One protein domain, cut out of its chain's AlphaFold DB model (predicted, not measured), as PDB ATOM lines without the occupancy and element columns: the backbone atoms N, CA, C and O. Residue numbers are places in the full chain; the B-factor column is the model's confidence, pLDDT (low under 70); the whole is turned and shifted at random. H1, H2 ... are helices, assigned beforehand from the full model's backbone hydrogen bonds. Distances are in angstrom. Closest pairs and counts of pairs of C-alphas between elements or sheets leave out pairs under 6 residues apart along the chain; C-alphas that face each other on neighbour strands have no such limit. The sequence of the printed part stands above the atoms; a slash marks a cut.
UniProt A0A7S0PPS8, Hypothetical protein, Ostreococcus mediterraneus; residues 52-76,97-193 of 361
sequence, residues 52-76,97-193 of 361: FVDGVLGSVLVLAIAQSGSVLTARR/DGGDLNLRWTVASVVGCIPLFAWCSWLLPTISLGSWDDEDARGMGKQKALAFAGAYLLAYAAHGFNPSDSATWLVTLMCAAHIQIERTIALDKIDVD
ATOM      1  N   PHE A  52     -53.673 -10.646 -22.936       53.59
ATOM      2  CA  PHE A  52     -53.147 -10.818 -24.295       53.59
ATOM      3  C   PHE A  52     -54.212 -11.346 -25.268       53.59
ATOM      4  O   PHE A  52     -54.303 -10.853 -26.391       53.59
ATOM      5  N   VAL A  53     -55.043 -12.308 -24.849       57.03
ATOM      6  CA  VAL A  53     -56.167 -12.818 -25.655       57.03
ATOM      7  C   VAL A  53     -57.216 -11.729 -25.883       57.03
ATOM      8  O   VAL A  53     -57.597 -11.514 -27.027       57.03
ATOM      9  N   ASP A  54     -57.602 -10.987 -24.848       58.75
ATOM     10  CA  ASP A  54     -58.520  -9.846 -24.906       58.75
ATOM     11  C   ASP A  54     -57.959  -8.744 -25.822       58.75
ATOM     12  O   ASP A  54     -58.673  -8.197 -26.662       58.75
ATOM     13  N   GLY A  55     -56.651  -8.468 -25.731       60.06
ATOM     14  CA  GLY A  55     -55.954  -7.523 -26.604       60.06
ATOM     15  C   GLY A  55     -55.936  -7.950 -28.076       60.06
ATOM     16  O   GLY A  55     -56.230  -7.137 -28.951       60.06
ATOM     17  N   VAL A  56     -55.638  -9.220 -28.373       63.81
ATOM     18  CA  VAL A  56     -55.637  -9.755 -29.748       63.81
ATOM     19  C   VAL A  56     -57.058  -9.856 -30.306       63.81
ATOM     20  O   VAL A  56     -57.301  -9.403 -31.421       63.81
ATOM     21  N   LEU A  57     -58.005 -10.400 -29.542       66.88
ATOM     22  CA  LEU A  57     -59.397 -10.580 -29.956       66.88
ATOM     23  C   LEU A  57     -60.100  -9.229 -30.140       66.88
ATOM     24  O   LEU A  57     -60.758  -9.022 -31.157       66.88
ATOM     25  N   GLY A  58     -59.878  -8.280 -29.227       66.31
ATOM     26  CA  GLY A  58     -60.325  -6.894 -29.364       66.31
ATOM     27  C   GLY A  58     -59.698  -6.189 -30.569       66.31
ATOM     28  O   GLY A  58     -60.408  -5.525 -31.319       66.31
ATOM     29  N   SER A  59     -58.400  -6.392 -30.829       67.56
ATOM     30  CA  SER A  59     -57.733  -5.836 -32.020       67.56
ATOM     31  C   SER A  59     -58.291  -6.414 -33.323       67.56
ATOM     32  O   SER A  59     -58.539  -5.662 -34.261       67.56
ATOM     33  N   VAL A  60     -58.535  -7.728 -33.384       69.56
ATOM     34  CA  VAL A  60     -59.167  -8.398 -34.535       69.56
ATOM     35  C   VAL A  60     -60.601  -7.904 -34.737       69.56
ATOM     36  O   VAL A  60     -61.006  -7.669 -35.874       69.56
ATOM     37  N   LEU A  61     -61.353  -7.686 -33.656       69.38
ATOM     38  CA  LEU A  61     -62.716  -7.166 -33.721       69.38
ATOM     39  C   LEU A  61     -62.757  -5.719 -34.232       69.38
ATOM     40  O   LEU A  61     -63.547  -5.402 -35.119       69.38
ATOM     41  N   VAL A  62     -61.873  -4.857 -33.725       73.81
ATOM     42  CA  VAL A  62     -61.723  -3.472 -34.199       73.81
ATOM     43  C   VAL A  62     -61.247  -3.440 -35.654       73.81
ATOM     44  O   VAL A  62     -61.748  -2.630 -36.427       73.81
ATOM     45  N   LEU A  63     -60.352  -4.346 -36.067       70.94
ATOM     46  CA  LEU A  63     -59.944  -4.500 -37.469       70.94
ATOM     47  C   LEU A  63     -61.096  -4.948 -38.377       70.94
ATOM     48  O   LEU A  63     -61.218  -4.417 -39.476       70.94
ATOM     49  N   ALA A  64     -61.956  -5.869 -37.932       65.44
ATOM     50  CA  ALA A  64     -63.146  -6.270 -38.685       65.44
ATOM     51  C   ALA A  64     -64.121  -5.091 -38.852       65.44
ATOM     52  O   ALA A  64     -64.485  -4.751 -39.976       65.44
ATOM     53  N   ILE A  65     -64.443  -4.394 -37.757       70.56
ATOM     54  CA  ILE A  65     -65.292  -3.190 -37.768       70.56
ATOM     55  C   ILE A  65     -64.692  -2.100 -38.675       70.56
ATOM     56  O   ILE A  65     -65.418  -1.459 -39.433       70.56
ATOM     57  N   ALA A  66     -63.370  -1.911 -38.649       68.00
ATOM     58  CA  ALA A  66     -62.671  -0.957 -39.508       68.00
ATOM     59  C   ALA A  66     -62.652  -1.373 -40.991       68.00
ATOM     60  O   ALA A  66     -62.687  -0.499 -41.853       68.00
ATOM     61  N   GLN A  67     -62.636  -2.672 -41.307       72.62
ATOM     62  CA  GLN A  67     -62.757  -3.172 -42.683       72.62
ATOM     63  C   GLN A  67     -64.179  -2.987 -43.231       72.62
ATOM     64  O   GLN A  67     -64.345  -2.492 -44.343       72.62
ATOM     65  N   SER A  68     -65.217  -3.285 -42.449       62.97
ATOM     66  CA  SER A  68     -66.601  -3.012 -42.862       62.97
ATOM     67  C   SER A  68     -66.877  -1.499 -42.952       62.97
ATOM     68  O   SER A  68     -67.507  -1.023 -43.898       62.97
ATOM     69  N   GLY A  69     -66.306  -0.704 -42.041       58.16
ATOM     70  CA  GLY A  69     -66.337   0.762 -42.096       58.16
ATOM     71  C   GLY A  69     -65.552   1.371 -43.269       58.16
ATOM     72  O   GLY A  69     -65.962   2.401 -43.811       58.16
ATOM     73  N   SER A  70     -64.454   0.748 -43.714       64.44
ATOM     74  CA  SER A  70     -63.712   1.204 -44.896       64.44
ATOM     75  C   SER A  70     -64.457   0.884 -46.195       64.44
ATOM     76  O   SER A  70     -64.493   1.731 -47.086       64.44
ATOM     77  N   VAL A  71     -65.161  -0.253 -46.268       62.94
ATOM     78  CA  VAL A  71     -66.090  -0.562 -47.372       62.94
ATOM     79  C   VAL A  71     -67.224   0.467 -47.444       62.94
ATOM     80  O   VAL A  71     -67.481   1.006 -48.522       62.94
ATOM     81  N   LEU A  72     -67.854   0.816 -46.312       55.34
ATOM     82  CA  LEU A  72     -68.870   1.877 -46.270       55.34
ATOM     83  C   LEU A  72     -68.324   3.241 -46.706       55.34
ATOM     84  O   LEU A  72     -68.981   3.950 -47.463       55.34
ATOM     85  N   THR A  73     -67.139   3.643 -46.239       60.56
ATOM     86  CA  THR A  73     -66.584   4.972 -46.561       60.56
ATOM     87  C   THR A  73     -66.002   5.067 -47.972       60.56
ATOM     88  O   THR A  73     -66.026   6.156 -48.544       60.56
ATOM     89  N   ALA A  74     -65.555   3.958 -48.567       59.41
ATOM     90  CA  ALA A  74     -65.253   3.876 -49.995       59.41
ATOM     91  C   ALA A  74     -66.533   4.049 -50.830       59.41
ATOM     92  O   ALA A  74     -66.640   5.017 -51.585       59.41
ATOM     93  N   ARG A  75     -67.556   3.214 -50.588       59.84
ATOM     94  CA  ARG A  75     -68.850   3.300 -51.287       59.84
ATOM     95  C   ARG A  75     -69.520   4.659 -51.133       59.84
ATOM     96  O   ARG A  75     -70.043   5.197 -52.098       59.84
ATOM     97  N   ARG A  76     -69.454   5.283 -49.952       59.59
ATOM     98  CA  ARG A  76     -70.022   6.625 -49.717       59.59
ATOM     99  C   ARG A  76     -69.330   7.730 -50.528       59.59
ATOM    100  O   ARG A  76     -69.955   8.761 -50.761       59.59
ATOM    101  N   ASP A  97     -89.595  -8.665 -49.974       56.41
ATOM    102  CA  ASP A  97     -88.356  -9.222 -49.412       56.41
ATOM    103  C   ASP A  97     -87.463  -8.168 -48.725       56.41
ATOM    104  O   ASP A  97     -86.786  -8.457 -47.729       56.41
ATOM    105  N   GLY A  98     -87.476  -6.922 -49.217       57.97
ATOM    106  CA  GLY A  98     -86.692  -5.820 -48.652       57.97
ATOM    107  C   GLY A  98     -87.183  -5.421 -47.258       57.97
ATOM    108  O   GLY A  98     -86.380  -5.179 -46.346       57.97
ATOM    109  N   GLY A  99     -88.505  -5.434 -47.058       63.19
ATOM    110  CA  GLY A  99     -89.131  -5.232 -45.751       63.19
ATOM    111  C   GLY A  99     -88.714  -6.303 -44.742       63.19
ATOM    112  O   GLY A  99     -88.342  -5.981 -43.608       63.19
ATOM    113  N   ASP A 100     -88.694  -7.566 -45.171       69.50
ATOM    114  CA  ASP A 100     -88.373  -8.694 -44.300       69.50
ATOM    115  C   ASP A 100     -86.882  -8.730 -43.913       69.50
ATOM    116  O   ASP A 100     -86.546  -8.920 -42.740       69.50
ATOM    117  N   LEU A 101     -85.959  -8.424 -44.837       70.19
ATOM    118  CA  LEU A 101     -84.536  -8.275 -44.497       70.19
ATOM    119  C   LEU A 101     -84.298  -7.100 -43.528       70.19
ATOM    120  O   LEU A 101     -83.540  -7.229 -42.559       70.19
ATOM    121  N   ASN A 102     -84.965  -5.965 -43.746       71.94
ATOM    122  CA  ASN A 102     -84.876  -4.790 -42.877       71.94
ATOM    123  C   ASN A 102     -85.418  -5.079 -41.459       71.94
ATOM    124  O   ASN A 102     -84.838  -4.635 -40.457       71.94
ATOM    125  N   LEU A 103     -86.478  -5.889 -41.351       76.50
ATOM    126  CA  LEU A 103     -86.997  -6.404 -40.084       76.50
ATOM    127  C   LEU A 103     -85.980  -7.331 -39.400       76.50
ATOM    128  O   LEU A 103     -85.647  -7.096 -38.235       76.50
ATOM    129  N   ARG A 104     -85.414  -8.315 -40.117       77.88
ATOM    130  CA  ARG A 104     -84.394  -9.248 -39.593       77.88
ATOM    131  C   ARG A 104     -83.183  -8.506 -39.011       77.88
ATOM    132  O   ARG A 104     -82.784  -8.793 -37.881       77.88
ATOM    133  N   TRP A 105     -82.648  -7.491 -39.700       79.81
ATOM    134  CA  TRP A 105     -81.562  -6.648 -39.166       79.81
ATOM    135  C   TRP A 105     -81.987  -5.744 -38.001       79.81
ATOM    136  O   TRP A 105     -81.178  -5.455 -37.117       79.81
ATOM    137  N   THR A 106     -83.245  -5.296 -37.959       78.75
ATOM    138  CA  THR A 106     -83.765  -4.519 -36.822       78.75
ATOM    139  C   THR A 106     -83.858  -5.388 -35.568       78.75
ATOM    140  O   THR A 106     -83.357  -4.991 -34.515       78.75
ATOM    141  N   VAL A 107     -84.405  -6.602 -35.682       80.56
ATOM    142  CA  VAL A 107     -84.448  -7.581 -34.583       80.56
ATOM    143  C   VAL A 107     -83.030  -7.988 -34.167       80.56
ATOM    144  O   VAL A 107     -82.736  -8.010 -32.973       80.56
ATOM    145  N   ALA A 108     -82.118  -8.206 -35.121       81.00
ATOM    146  CA  ALA A 108     -80.703  -8.449 -34.837       81.00
ATOM    147  C   ALA A 108     -80.061  -7.303 -34.035       81.00
ATOM    148  O   ALA A 108     -79.376  -7.568 -33.052       81.00
ATOM    149  N   SER A 109     -80.323  -6.035 -34.378       77.94
ATOM    150  CA  SER A 109     -79.806  -4.897 -33.603       77.94
ATOM    151  C   SER A 109     -80.407  -4.805 -32.196       77.94
ATOM    152  O   SER A 109     -79.709  -4.352 -31.293       77.94
ATOM    153  N   VAL A 110     -81.663  -5.214 -31.985       80.00
ATOM    154  CA  VAL A 110     -82.291  -5.225 -30.647       80.00
ATOM    155  C   VAL A 110     -81.725  -6.355 -29.784       80.00
ATOM    156  O   VAL A 110     -81.371  -6.126 -28.628       80.00
ATOM    157  N   VAL A 111     -81.567  -7.558 -30.343       81.31
ATOM    158  CA  VAL A 111     -80.947  -8.705 -29.653       81.31
ATOM    159  C   VAL A 111     -79.450  -8.462 -29.405       81.31
ATOM    160  O   VAL A 111     -78.936  -8.834 -28.352       81.31
ATOM    161  N   GLY A 112     -78.775  -7.748 -30.312       75.56
ATOM    162  CA  GLY A 112     -77.386  -7.292 -30.183       75.56
ATOM    163  C   GLY A 112     -77.125  -6.371 -28.987       75.56
ATOM    164  O   GLY A 112     -75.999  -6.310 -28.502       75.56
ATOM    165  N   CYS A 113     -78.159  -5.704 -28.465       78.38
ATOM    166  CA  CYS A 113     -78.078  -4.881 -27.256       78.38
ATOM    167  C   CYS A 113     -78.220  -5.680 -25.944       78.38
ATOM    168  O   CYS A 113     -78.139  -5.085 -24.869       78.38
ATOM    169  N   ILE A 114     -78.444  -7.001 -25.995       81.69
ATOM    170  CA  ILE A 114     -78.601  -7.857 -24.809       81.69
ATOM    171  C   ILE A 114     -77.326  -8.702 -24.633       81.69
ATOM    172  O   ILE A 114     -77.137  -9.645 -25.403       81.69
ATOM    173  N   PRO A 115     -76.471  -8.457 -23.616       72.12
ATOM    174  CA  PRO A 115     -75.137  -9.070 -23.534       72.12
ATOM    175  C   PRO A 115     -75.105 -10.606 -23.639       72.12
ATOM    176  O   PRO A 115     -74.205 -11.173 -24.248       72.12
ATOM    177  N   LEU A 116     -76.119 -11.295 -23.099       74.69
ATOM    178  CA  LEU A 116     -76.213 -12.763 -23.125       74.69
ATOM    179  C   LEU A 116     -76.576 -13.350 -24.505       74.69
ATOM    180  O   LEU A 116     -76.293 -14.520 -24.763       74.69
ATOM    181  N   PHE A 117     -77.188 -12.553 -25.388       78.44
ATOM    182  CA  PHE A 117     -77.683 -12.977 -26.706       78.44
ATOM    183  C   PHE A 117     -77.059 -12.204 -27.876       78.44
ATOM    184  O   PHE A 117     -77.326 -12.523 -29.032       78.44
ATOM    185  N   ALA A 118     -76.176 -11.243 -27.606       76.00
ATOM    186  CA  ALA A 118     -75.521 -10.417 -28.616       76.00
ATOM    187  C   ALA A 118     -74.566 -11.186 -29.554       76.00
ATOM    188  O   ALA A 118     -74.092 -10.637 -30.541       76.00
ATOM    189  N   TRP A 119     -74.269 -12.458 -29.287       79.38
ATOM    190  CA  TRP A 119     -73.616 -13.342 -30.259       79.38
ATOM    191  C   TRP A 119     -74.643 -14.041 -31.175       79.38
ATOM    192  O   TRP A 119     -74.381 -14.215 -32.364       79.38
ATOM    193  N   CYS A 120     -75.844 -14.360 -30.669       78.81
ATOM    194  CA  CYS A 120     -76.952 -14.935 -31.443       78.81
ATOM    195  C   CYS A 120     -77.494 -13.973 -32.507       78.81
ATOM    196  O   CYS A 120     -77.996 -14.418 -33.537       78.81
ATOM    197  N   SER A 121     -77.408 -12.660 -32.279       79.31
ATOM    198  CA  SER A 121     -77.902 -11.646 -33.218       79.31
ATOM    199  C   SER A 121     -77.227 -11.689 -34.591       79.31
ATOM    200  O   SER A 121     -77.851 -11.281 -35.561       79.31
ATOM    201  N   TRP A 122     -76.019 -12.246 -34.707       78.75
ATOM    202  CA  TRP A 122     -75.372 -12.500 -36.002       78.75
ATOM    203  C   TRP A 122     -76.012 -13.640 -36.795       78.75
ATOM    204  O   TRP A 122     -75.922 -13.661 -38.018       78.75
ATOM    205  N   LEU A 123     -76.690 -14.572 -36.123       76.12
ATOM    206  CA  LEU A 123     -77.382 -15.683 -36.773       76.12
ATOM    207  C   LEU A 123     -78.751 -15.247 -37.320       76.12
ATOM    208  O   LEU A 123     -79.181 -15.764 -38.348       76.12
ATOM    209  N   LEU A 124     -79.413 -14.270 -36.690       71.75
ATOM    210  CA  LEU A 124     -80.775 -13.843 -37.046       71.75
ATOM    211  C   LEU A 124     -80.935 -13.347 -38.504       71.75
ATOM    212  O   LEU A 124     -81.896 -13.772 -39.138       71.75
ATOM    213  N   PRO A 125     -80.012 -12.561 -39.103       65.12
ATOM    214  CA  PRO A 125     -80.073 -12.228 -40.532       65.12
ATOM    215  C   PRO A 125     -79.878 -13.428 -41.474       65.12
ATOM    216  O   PRO A 125     -80.230 -13.337 -42.645       65.12
ATOM    217  N   THR A 126     -79.313 -14.542 -40.989       64.81
ATOM    218  CA  THR A 126     -79.005 -15.739 -41.802       64.81
ATOM    219  C   THR A 126     -80.013 -16.879 -41.663       64.81
ATOM    220  O   THR A 126     -80.011 -17.799 -42.481       64.81
ATOM    221  N   ILE A 127     -80.879 -16.830 -40.647       63.72
ATOM    222  CA  ILE A 127     -81.956 -17.800 -40.441       63.72
ATOM    223  C   ILE A 127     -83.181 -17.297 -41.214       63.72
ATOM    224  O   ILE A 127     -83.966 -16.497 -40.705       63.72
ATOM    225  N   SER A 128     -83.338 -17.757 -42.458       51.47
ATOM    226  CA  SER A 128     -84.581 -17.545 -43.206       51.47
ATOM    227  C   SER A 128     -85.707 -18.334 -42.536       51.47
ATOM    228  O   SER A 128     -85.662 -19.560 -42.460       51.47
ATOM    229  N   LEU A 129     -86.714 -17.623 -42.029       45.69
ATOM    230  CA  LEU A 129     -87.918 -18.198 -41.416       45.69
ATOM    231  C   LEU A 129     -89.071 -18.371 -42.426       45.69
ATOM    232  O   LEU A 129     -90.204 -18.609 -42.015       45.69
ATOM    233  N   GLY A 130     -88.786 -18.268 -43.732       37.41
ATOM    234  CA  GLY A 130     -89.778 -18.380 -44.812       37.41
ATOM    235  C   GLY A 130     -89.353 -19.277 -45.981       37.41
ATOM    236  O   GLY A 130     -90.157 -20.081 -46.446       37.41
ATOM    237  N   SER A 131     -88.094 -19.200 -46.420       39.19
ATOM    238  CA  SER A 131     -87.564 -19.972 -47.555       39.19
ATOM    239  C   SER A 131     -86.419 -20.900 -47.135       39.19
ATOM    240  O   SER A 131     -85.485 -20.484 -46.454       39.19
ATOM    241  N   TRP A 132     -86.496 -22.166 -47.557       41.94
ATOM    242  CA  TRP A 132     -85.429 -23.172 -47.402       41.94
ATOM    243  C   TRP A 132     -84.501 -23.254 -48.624       41.94
ATOM    244  O   TRP A 132     -83.651 -24.139 -48.679       41.94
ATOM    245  N   ASP A 133     -84.660 -22.350 -49.592       40.84
ATOM    246  CA  ASP A 133     -83.762 -22.262 -50.740       40.84
ATOM    247  C   ASP A 133     -82.456 -21.567 -50.336       40.84
ATOM    248  O   ASP A 133     -82.465 -20.514 -49.691       40.84
ATOM    249  N   ASP A 134     -81.320 -22.184 -50.660       49.53
ATOM    250  CA  ASP A 134     -80.005 -21.755 -50.165       49.53
ATOM    251  C   ASP A 134     -79.419 -20.563 -50.954       49.53
ATOM    252  O   ASP A 134     -78.433 -19.965 -50.514       49.53
ATOM    253  N   GLU A 135     -80.024 -20.197 -52.092       45.59
ATOM    254  CA  GLU A 135     -79.455 -19.239 -53.054       45.59
ATOM    255  C   GLU A 135     -79.768 -17.759 -52.748       45.59
ATOM    256  O   GLU A 135     -78.890 -16.912 -52.921       45.59
ATOM    257  N   ASP A 136     -80.935 -17.418 -52.182       46.09
ATOM    258  CA  ASP A 136     -81.322 -16.021 -51.871       46.09
ATOM    259  C   ASP A 136     -80.652 -15.434 -50.605       46.09
ATOM    260  O   ASP A 136     -81.124 -14.489 -49.967       46.09
ATOM    261  N   ALA A 137     -79.465 -15.931 -50.255       48.06
ATOM    262  CA  ALA A 137     -78.599 -15.361 -49.226       48.06
ATOM    263  C   ALA A 137     -77.887 -14.067 -49.697       48.06
ATOM    264  O   ALA A 137     -76.681 -13.913 -49.497       48.06
ATOM    265  N   ARG A 138     -78.634 -13.107 -50.272       49.84
ATOM    266  CA  ARG A 138     -78.136 -11.801 -50.781       49.84
ATOM    267  C   ARG A 138     -77.462 -10.930 -49.698       49.84
ATOM    268  O   ARG A 138     -76.692 -10.015 -49.996       49.84
ATOM    269  N   GLY A 139     -77.729 -11.236 -48.426       55.94
ATOM    270  CA  GLY A 139     -77.081 -10.647 -47.251       55.94
ATOM    271  C   GLY A 139     -75.657 -11.165 -46.975       55.94
ATOM    272  O   GLY A 139     -74.909 -11.576 -47.860       55.94
ATOM    273  N   MET A 140     -75.232 -11.110 -45.709       60.78
ATOM    274  CA  MET A 140     -73.923 -11.632 -45.302       60.78
ATOM    275  C   MET A 140     -73.906 -13.169 -45.357       60.78
ATOM    276  O   MET A 140     -74.607 -13.829 -44.593       60.78
ATOM    277  N   GLY A 141     -73.050 -13.740 -46.212       65.00
ATOM    278  CA  GLY A 141     -72.921 -15.191 -46.375       65.00
ATOM    279  C   GLY A 141     -72.662 -15.942 -45.060       65.00
ATOM    280  O   GLY A 141     -71.813 -15.542 -44.256       65.00
ATOM    281  N   LYS A 142     -73.371 -17.066 -44.877       68.94
ATOM    282  CA  LYS A 142     -73.546 -17.810 -43.609       68.94
ATOM    283  C   LYS A 142     -72.243 -18.070 -42.828       68.94
ATOM    284  O   LYS A 142     -72.228 -17.961 -41.604       68.94
ATOM    285  N   GLN A 143     -71.127 -18.339 -43.514       72.19
ATOM    286  CA  GLN A 143     -69.820 -18.563 -42.872       72.19
ATOM    287  C   GLN A 143     -69.243 -17.315 -42.173       72.19
ATOM    288  O   GLN A 143     -68.635 -17.450 -41.112       72.19
ATOM    289  N   LYS A 144     -69.445 -16.103 -42.717       72.50
ATOM    290  CA  LYS A 144     -68.981 -14.853 -42.079       72.50
ATOM    291  C   LYS A 144     -69.783 -14.549 -40.816       72.50
ATOM    292  O   LYS A 144     -69.198 -14.259 -39.777       72.50
ATOM    293  N   ALA A 145     -71.104 -14.702 -40.888       77.00
ATOM    294  CA  ALA A 145     -71.993 -14.545 -39.742       77.00
ATOM    295  C   ALA A 145     -71.646 -15.525 -38.606       77.00
ATOM    296  O   ALA A 145     -71.549 -15.115 -37.450       77.00
ATOM    297  N   LEU A 146     -71.371 -16.797 -38.932       79.06
ATOM    298  CA  LEU A 146     -70.909 -17.794 -37.959       79.06
ATOM    299  C   LEU A 146     -69.553 -17.414 -37.336       79.06
ATOM    300  O   LEU A 146     -69.371 -17.555 -36.127       79.06
ATOM    301  N   ALA A 147     -68.609 -16.905 -38.138       79.44
ATOM    302  CA  ALA A 147     -67.303 -16.464 -37.652       79.44
ATOM    303  C   ALA A 147     -67.414 -15.268 -36.690       79.44
ATOM    304  O   ALA A 147     -66.773 -15.275 -35.638       79.44
ATOM    305  N   PHE A 148     -68.264 -14.279 -36.992       80.94
ATOM    306  CA  PHE A 148     -68.525 -13.163 -36.080       80.94
ATOM    307  C   PHE A 148     -69.276 -13.611 -34.821       80.94
ATOM    308  O   PHE A 148     -68.844 -13.268 -33.722       80.94
ATOM    309  N   ALA A 149     -70.314 -14.446 -34.941       83.31
ATOM    310  CA  ALA A 149     -70.999 -15.042 -33.789       83.31
ATOM    311  C   ALA A 149     -70.007 -15.756 -32.851       83.31
ATOM    312  O   ALA A 149     -70.031 -15.534 -31.641       83.31
ATOM    313  N   GLY A 150     -69.086 -16.551 -33.410       81.94
ATOM    314  CA  GLY A 150     -68.019 -17.222 -32.665       81.94
ATOM    315  C   GLY A 150     -67.019 -16.260 -32.014       81.94
ATOM    316  O   GLY A 150     -66.653 -16.462 -30.858       81.94
ATOM    317  N   ALA A 151     -66.612 -15.192 -32.707       81.81
ATOM    318  CA  ALA A 151     -65.693 -14.184 -32.168       81.81
ATOM    319  C   ALA A 151     -66.304 -13.401 -30.990       81.81
ATOM    320  O   ALA A 151     -65.655 -13.251 -29.954       81.81
ATOM    321  N   TYR A 152     -67.563 -12.962 -31.107       82.12
ATOM    322  CA  TYR A 152     -68.279 -12.312 -30.003       82.12
ATOM    323  C   TYR A 152     -68.538 -13.282 -28.844       82.12
ATOM    324  O   TYR A 152     -68.320 -12.916 -27.691       82.12
ATOM    325  N   LEU A 153     -68.939 -14.530 -29.120       83.38
ATOM    326  CA  LEU A 153     -69.125 -15.557 -28.089       83.38
ATOM    327  C   LEU A 153     -67.825 -15.831 -27.312       83.38
ATOM    328  O   LEU A 153     -67.861 -15.948 -26.088       83.38
ATOM    329  N   LEU A 154     -66.681 -15.881 -28.003       82.00
ATOM    330  CA  LEU A 154     -65.367 -16.050 -27.380       82.00
ATOM    331  C   LEU A 154     -64.988 -14.846 -26.501       82.00
ATOM    332  O   LEU A 154     -64.464 -15.045 -25.408       82.00
ATOM    333  N   ALA A 155     -65.305 -13.618 -26.928       80.75
ATOM    334  CA  ALA A 155     -65.076 -12.411 -26.131       80.75
ATOM    335  C   ALA A 155     -65.935 -12.389 -24.851       80.75
ATOM    336  O   ALA A 155     -65.431 -12.102 -23.768       80.75
ATOM    337  N   TYR A 156     -67.213 -12.776 -24.932       80.19
ATOM    338  CA  TYR A 156     -68.051 -12.923 -23.735       80.19
ATOM    339  C   TYR A 156     -67.580 -14.046 -22.805       80.19
ATOM    340  O   TYR A 156     -67.646 -13.895 -21.583       80.19
ATOM    341  N   ALA A 157     -67.072 -15.151 -23.361       81.50
ATOM    342  CA  ALA A 157     -66.502 -16.241 -22.579       81.50
ATOM    343  C   ALA A 157     -65.215 -15.823 -21.845       81.50
ATOM    344  O   ALA A 157     -65.037 -16.204 -20.688       81.50
ATOM    345  N   ALA A 158     -64.364 -14.996 -22.463       79.38
ATOM    346  CA  ALA A 158     -63.154 -14.451 -21.840       79.38
ATOM    347  C   ALA A 158     -63.455 -13.538 -20.632       79.38
ATOM    348  O   ALA A 158     -62.694 -13.537 -19.665       79.38
ATOM    349  N   HIS A 159     -64.597 -12.838 -20.642       74.62
ATOM    350  CA  HIS A 159     -65.116 -12.046 -19.513       74.62
ATOM    351  C   HIS A 159     -66.127 -12.814 -18.629       74.62
ATOM    352  O   HIS A 159     -66.819 -12.228 -17.791       74.62
ATOM    353  N   GLY A 160     -66.246 -14.136 -18.802       77.56
ATOM    354  CA  GLY A 160     -67.085 -15.002 -17.965       77.56
ATOM    355  C   GLY A 160     -68.585 -14.669 -17.973       77.56
ATOM    356  O   GLY A 160     -69.273 -14.987 -17.005       77.56
ATOM    357  N   PHE A 161     -69.087 -14.014 -19.028       76.75
ATOM    358  CA  PHE A 161     -70.476 -13.544 -19.175       76.75
ATOM    359  C   PHE A 161     -70.994 -12.646 -18.031       76.75
ATOM    360  O   PHE A 161     -72.206 -12.546 -17.832       76.75
ATOM    361  N   ASN A 162     -70.121 -11.980 -17.267       79.94
ATOM    362  CA  ASN A 162     -70.555 -11.199 -16.106       79.94
ATOM    363  C   ASN A 162     -71.232  -9.868 -16.521       79.94
ATOM    364  O   ASN A 162     -70.543  -8.981 -17.031       79.94
ATOM    365  N   PRO A 163     -72.538  -9.650 -16.251       76.56
ATOM    366  CA  PRO A 163     -73.222  -8.398 -16.584       76.56
ATOM    367  C   PRO A 163     -72.844  -7.223 -15.664       76.56
ATOM    368  O   PRO A 163     -73.253  -6.094 -15.936       76.56
ATOM    369  N   SER A 164     -72.089  -7.456 -14.581       82.38
ATOM    370  CA  SER A 164     -71.540  -6.388 -13.733       82.38
ATOM    371  C   SER A 164     -70.179  -5.863 -14.210       82.38
ATOM    372  O   SER A 164     -69.631  -4.971 -13.564       82.38
ATOM    373  N   ASP A 165     -69.601  -6.439 -15.267       82.56
ATOM    374  CA  ASP A 165     -68.321  -6.014 -15.837       82.56
ATOM    375  C   ASP A 165     -68.548  -5.008 -16.979       82.56
ATOM    376  O   ASP A 165     -69.384  -5.221 -17.861       82.56
ATOM    377  N   SER A 166     -67.802  -3.903 -16.981       81.81
ATOM    378  CA  SER A 166     -67.855  -2.902 -18.048       81.81
ATOM    379  C   SER A 166     -67.276  -3.416 -19.370       81.81
ATOM    380  O   SER A 166     -67.716  -2.951 -20.423       81.81
ATOM    381  N   ALA A 167     -66.368  -4.400 -19.349       78.25
ATOM    382  CA  ALA A 167     -65.874  -5.058 -20.561       78.25
ATOM    383  C   ALA A 167     -67.004  -5.788 -21.312       78.25
ATOM    384  O   ALA A 167     -67.171  -5.591 -22.517       78.25
ATOM    385  N   THR A 168     -67.863  -6.528 -20.600       81.06
ATOM    386  CA  THR A 168     -69.069  -7.166 -21.157       81.06
ATOM    387  C   THR A 168     -69.964  -6.157 -21.889       81.06
ATOM    388  O   THR A 168     -70.410  -6.409 -23.012       81.06
ATOM    389  N   TRP A 169     -70.194  -4.977 -21.303       83.38
ATOM    390  CA  TRP A 169     -70.986  -3.917 -21.939       83.38
ATOM    391  C   TRP A 169     -70.274  -3.264 -23.131       83.38
ATOM    392  O   TRP A 169     -70.932  -2.961 -24.126       83.38
ATOM    393  N   LEU A 170     -68.946  -3.106 -23.091       82.44
ATOM    394  CA  LEU A 170     -68.159  -2.619 -24.231       82.44
ATOM    395  C   LEU A 170     -68.273  -3.567 -25.436       82.44
ATOM    396  O   LEU A 170     -68.545  -3.111 -26.547       82.44
ATOM    397  N   VAL A 171     -68.137  -4.880 -25.215       82.06
ATOM    398  CA  VAL A 171     -68.322  -5.914 -26.250       82.06
ATOM    399  C   VAL A 171     -69.758  -5.898 -26.795       82.06
ATOM    400  O   VAL A 171     -69.952  -6.034 -28.003       82.06
ATOM    401  N   THR A 172     -70.756  -5.639 -25.942       82.56
ATOM    402  CA  THR A 172     -72.170  -5.502 -26.350       82.56
ATOM    403  C   THR A 172     -72.385  -4.304 -27.270       82.56
ATOM    404  O   THR A 172     -72.954  -4.449 -28.351       82.56
ATOM    405  N   LEU A 173     -71.875  -3.128 -26.896       83.50
ATOM    406  CA  LEU A 173     -71.981  -1.916 -27.715       83.50
ATOM    407  C   LEU A 173     -71.219  -2.055 -29.042       83.50
ATOM    408  O   LEU A 173     -71.739  -1.662 -30.086       83.50
ATOM    409  N   MET A 174     -70.035  -2.676 -29.027       82.25
ATOM    410  CA  MET A 174     -69.281  -2.993 -30.246       82.25
ATOM    411  C   MET A 174     -69.996  -4.016 -31.132       82.25
ATOM    412  O   MET A 174     -69.861  -3.957 -32.352       82.25
ATOM    413  N   CYS A 175     -70.778  -4.934 -30.561       82.50
ATOM    414  CA  CYS A 175     -71.611  -5.845 -31.338       82.50
ATOM    415  C   CYS A 175     -72.778  -5.119 -32.013       82.50
ATOM    416  O   CYS A 175     -72.932  -5.199 -33.231       82.50
ATOM    417  N   ALA A 176     -73.552  -4.346 -31.248       80.56
ATOM    418  CA  ALA A 176     -74.671  -3.573 -31.778       80.56
ATOM    419  C   ALA A 176     -74.229  -2.588 -32.880       80.56
ATOM    420  O   ALA A 176     -74.877  -2.505 -33.923       80.56
ATOM    421  N   ALA A 177     -73.094  -1.902 -32.699       80.38
ATOM    422  CA  ALA A 177     -72.527  -1.002 -33.706       80.38
ATOM    423  C   ALA A 177     -72.091  -1.740 -34.988       80.38
ATOM    424  O   ALA A 177     -72.386  -1.288 -36.093       80.38
ATOM    425  N   HIS A 178     -71.438  -2.898 -34.860       82.12
ATOM    426  CA  HIS A 178     -71.000  -3.704 -36.004       82.12
ATOM    427  C   HIS A 178     -72.189  -4.291 -36.787       82.12
ATOM    428  O   HIS A 178     -72.184  -4.276 -38.017       82.12
ATOM    429  N   ILE A 179     -73.256  -4.706 -36.097       79.94
ATOM    430  CA  ILE A 179     -74.519  -5.140 -36.719       79.94
ATOM    431  C   ILE A 179     -75.195  -3.982 -37.472       79.94
ATOM    432  O   ILE A 179     -75.767  -4.201 -38.537       79.94
ATOM    433  N   GLN A 180     -75.118  -2.744 -36.972       79.00
ATOM    434  CA  GLN A 180     -75.649  -1.568 -37.676       79.00
ATOM    435  C   GLN A 180     -74.817  -1.182 -38.910       79.00
ATOM    436  O   GLN A 180     -75.393  -0.775 -39.917       79.00
ATOM    437  N   ILE A 181     -73.494  -1.366 -38.860       80.38
ATOM    438  CA  ILE A 181     -72.584  -1.214 -40.007       80.38
ATOM    439  C   ILE A 181     -72.890  -2.253 -41.096       80.38
ATOM    440  O   ILE A 181     -73.011  -1.908 -42.266       80.38
ATOM    441  N   GLU A 182     -73.068  -3.522 -40.733       79.81
ATOM    442  CA  GLU A 182     -73.367  -4.576 -41.713       79.81
ATOM    443  C   GLU A 182     -74.815  -4.517 -42.225       79.81
ATOM    444  O   GLU A 182     -75.063  -4.826 -43.389       79.81
ATOM    445  N   ARG A 183     -75.766  -4.012 -41.424       77.38
ATOM    446  CA  ARG A 183     -77.127  -3.685 -41.885       77.38
ATOM    447  C   ARG A 183     -77.112  -2.684 -43.037       77.38
ATOM    448  O   ARG A 183     -77.836  -2.893 -44.007       77.38
ATOM    449  N   THR A 184     -76.339  -1.600 -42.944       72.38
ATOM    450  CA  THR A 184     -76.297  -0.613 -44.034       72.38
ATOM    451  C   THR A 184     -75.616  -1.189 -45.272       72.38
ATOM    452  O   THR A 184     -76.163  -1.025 -46.351       72.38
ATOM    453  N   ILE A 185     -74.531  -1.964 -45.128       72.69
ATOM    454  CA  ILE A 185     -73.898  -2.699 -46.247       72.69
ATOM    455  C   ILE A 185     -74.856  -3.720 -46.895       72.69
ATOM    456  O   ILE A 185     -74.753  -3.989 -48.091       72.69
ATOM    457  N   ALA A 186     -75.759  -4.331 -46.123       69.56
ATOM    458  CA  ALA A 186     -76.697  -5.333 -46.625       69.56
ATOM    459  C   ALA A 186     -77.900  -4.722 -47.361       69.56
ATOM    460  O   ALA A 186     -78.305  -5.268 -48.381       69.56
ATOM    461  N   LEU A 187     -78.452  -3.608 -46.866       65.81
ATOM    462  CA  LEU A 187     -79.574  -2.915 -47.514       65.81
ATOM    463  C   LEU A 187     -79.118  -2.158 -48.778       65.81
ATOM    464  O   LEU A 187     -79.758  -2.282 -49.814       65.81
ATOM    465  N   ASP A 188     -77.944  -1.515 -48.736       62.19
ATOM    466  CA  ASP A 188     -77.285  -0.810 -49.861       62.19
ATOM    467  C   ASP A 188     -77.018  -1.689 -51.101       62.19
ATOM    468  O   ASP A 188     -76.715  -1.185 -52.179       62.19
ATOM    469  N   LYS A 189     -77.108  -3.019 -50.975       62.31
ATOM    470  CA  LYS A 189     -77.008  -3.943 -52.118       62.31
ATOM    471  C   LYS A 189     -78.323  -4.114 -52.871       62.31
ATOM    472  O   LYS A 189     -78.282  -4.266 -54.085       62.31
ATOM    473  N   ILE A 190     -79.457  -4.083 -52.169       58.66
ATOM    474  CA  ILE A 190     -80.783  -4.240 -52.787       58.66
ATOM    475  C   ILE A 190     -81.059  -3.022 -53.677       58.66
ATOM    476  O   ILE A 190     -81.307  -3.181 -54.869       58.66
ATOM    477  N   ASP A 191     -80.854  -1.817 -53.132       56.22
ATOM    478  CA  ASP A 191     -81.032  -0.534 -53.833       56.22
ATOM    479  C   ASP A 191     -80.221  -0.409 -55.145       56.22
ATOM    480  O   ASP A 191     -80.552   0.414 -55.999       56.22
ATOM    481  N   VAL A 192     -79.141  -1.187 -55.307       55.12
ATOM    482  CA  VAL A 192     -78.259  -1.157 -56.487       55.12
ATOM    483  C   VAL A 192     -78.661  -2.201 -57.530       55.12
ATOM    484  O   VAL A 192     -78.816  -1.847 -58.703       55.12
ATOM    485  N   ASP A 193     -78.853  -3.461 -57.127       50.81
ATOM    486  CA  ASP A 193     -79.156  -4.564 -58.055       50.81
ATOM    487  C   ASP A 193     -80.557  -4.436 -58.697       50.81
ATOM    488  O   ASP A 193     -80.798  -4.978 -59.776       50.81
TER     489      ASP A 193
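Overview. This is residues 52 to 76 and 97 to 193 of the 361 residues of the protein "Hypothetical protein" of Ostreococcus mediterraneus (UniProt A0A7S0PPS8). Look first at H4, the long core helix, with H1, H2 and H3 packed round it; H2 lines up with it while H1 slants. H1, H3 and H4 form an up-and-down bundle, each running against the one before. The 122 printed residues include four named helices, H1 to H4 in order, and no named strand: all helix, compact, radius of gyration of the C-alphas 14.6 A, spans 42 by 32 by 21 A.

Along the chain. Find C-alpha 166 at (-67.855, -2.902, -18.048); H4 runs 41.6 A to C-alpha 193 at (-79.156, -4.564, -58.055). H1 is residues 52 to 76, 35.1 A; H2 97 to 111, 21.1 A; H3 142 to 158, 24.4 A.

Arrangement. H2 touches the hub H4, opposite ways, shallow tilt of 7 degrees; closest C-alphas Ser 109 and Ala 176, 5.6 A. H3 and H4 form a hairpin, closest C-alphas Tyr 156 and Thr 168, 6.4 A. H1 touches H4 with residues 65 to 72 alone, closest C-alphas Ile 65 and His 178, 6.0 A. H2 is apart from H1 and H3. Every O i to N i+4 pair is within hydrogen-bond range in H1, H2 and H3; in H4, 20 of 24.

Size, cuts and confidence. Residues 77 to 96 are cut out, C-alphas 76 and 97 24.2 A apart. H2 to H3 is a long link. Confidence is under 70 for 51 residues, among them 125 to 142.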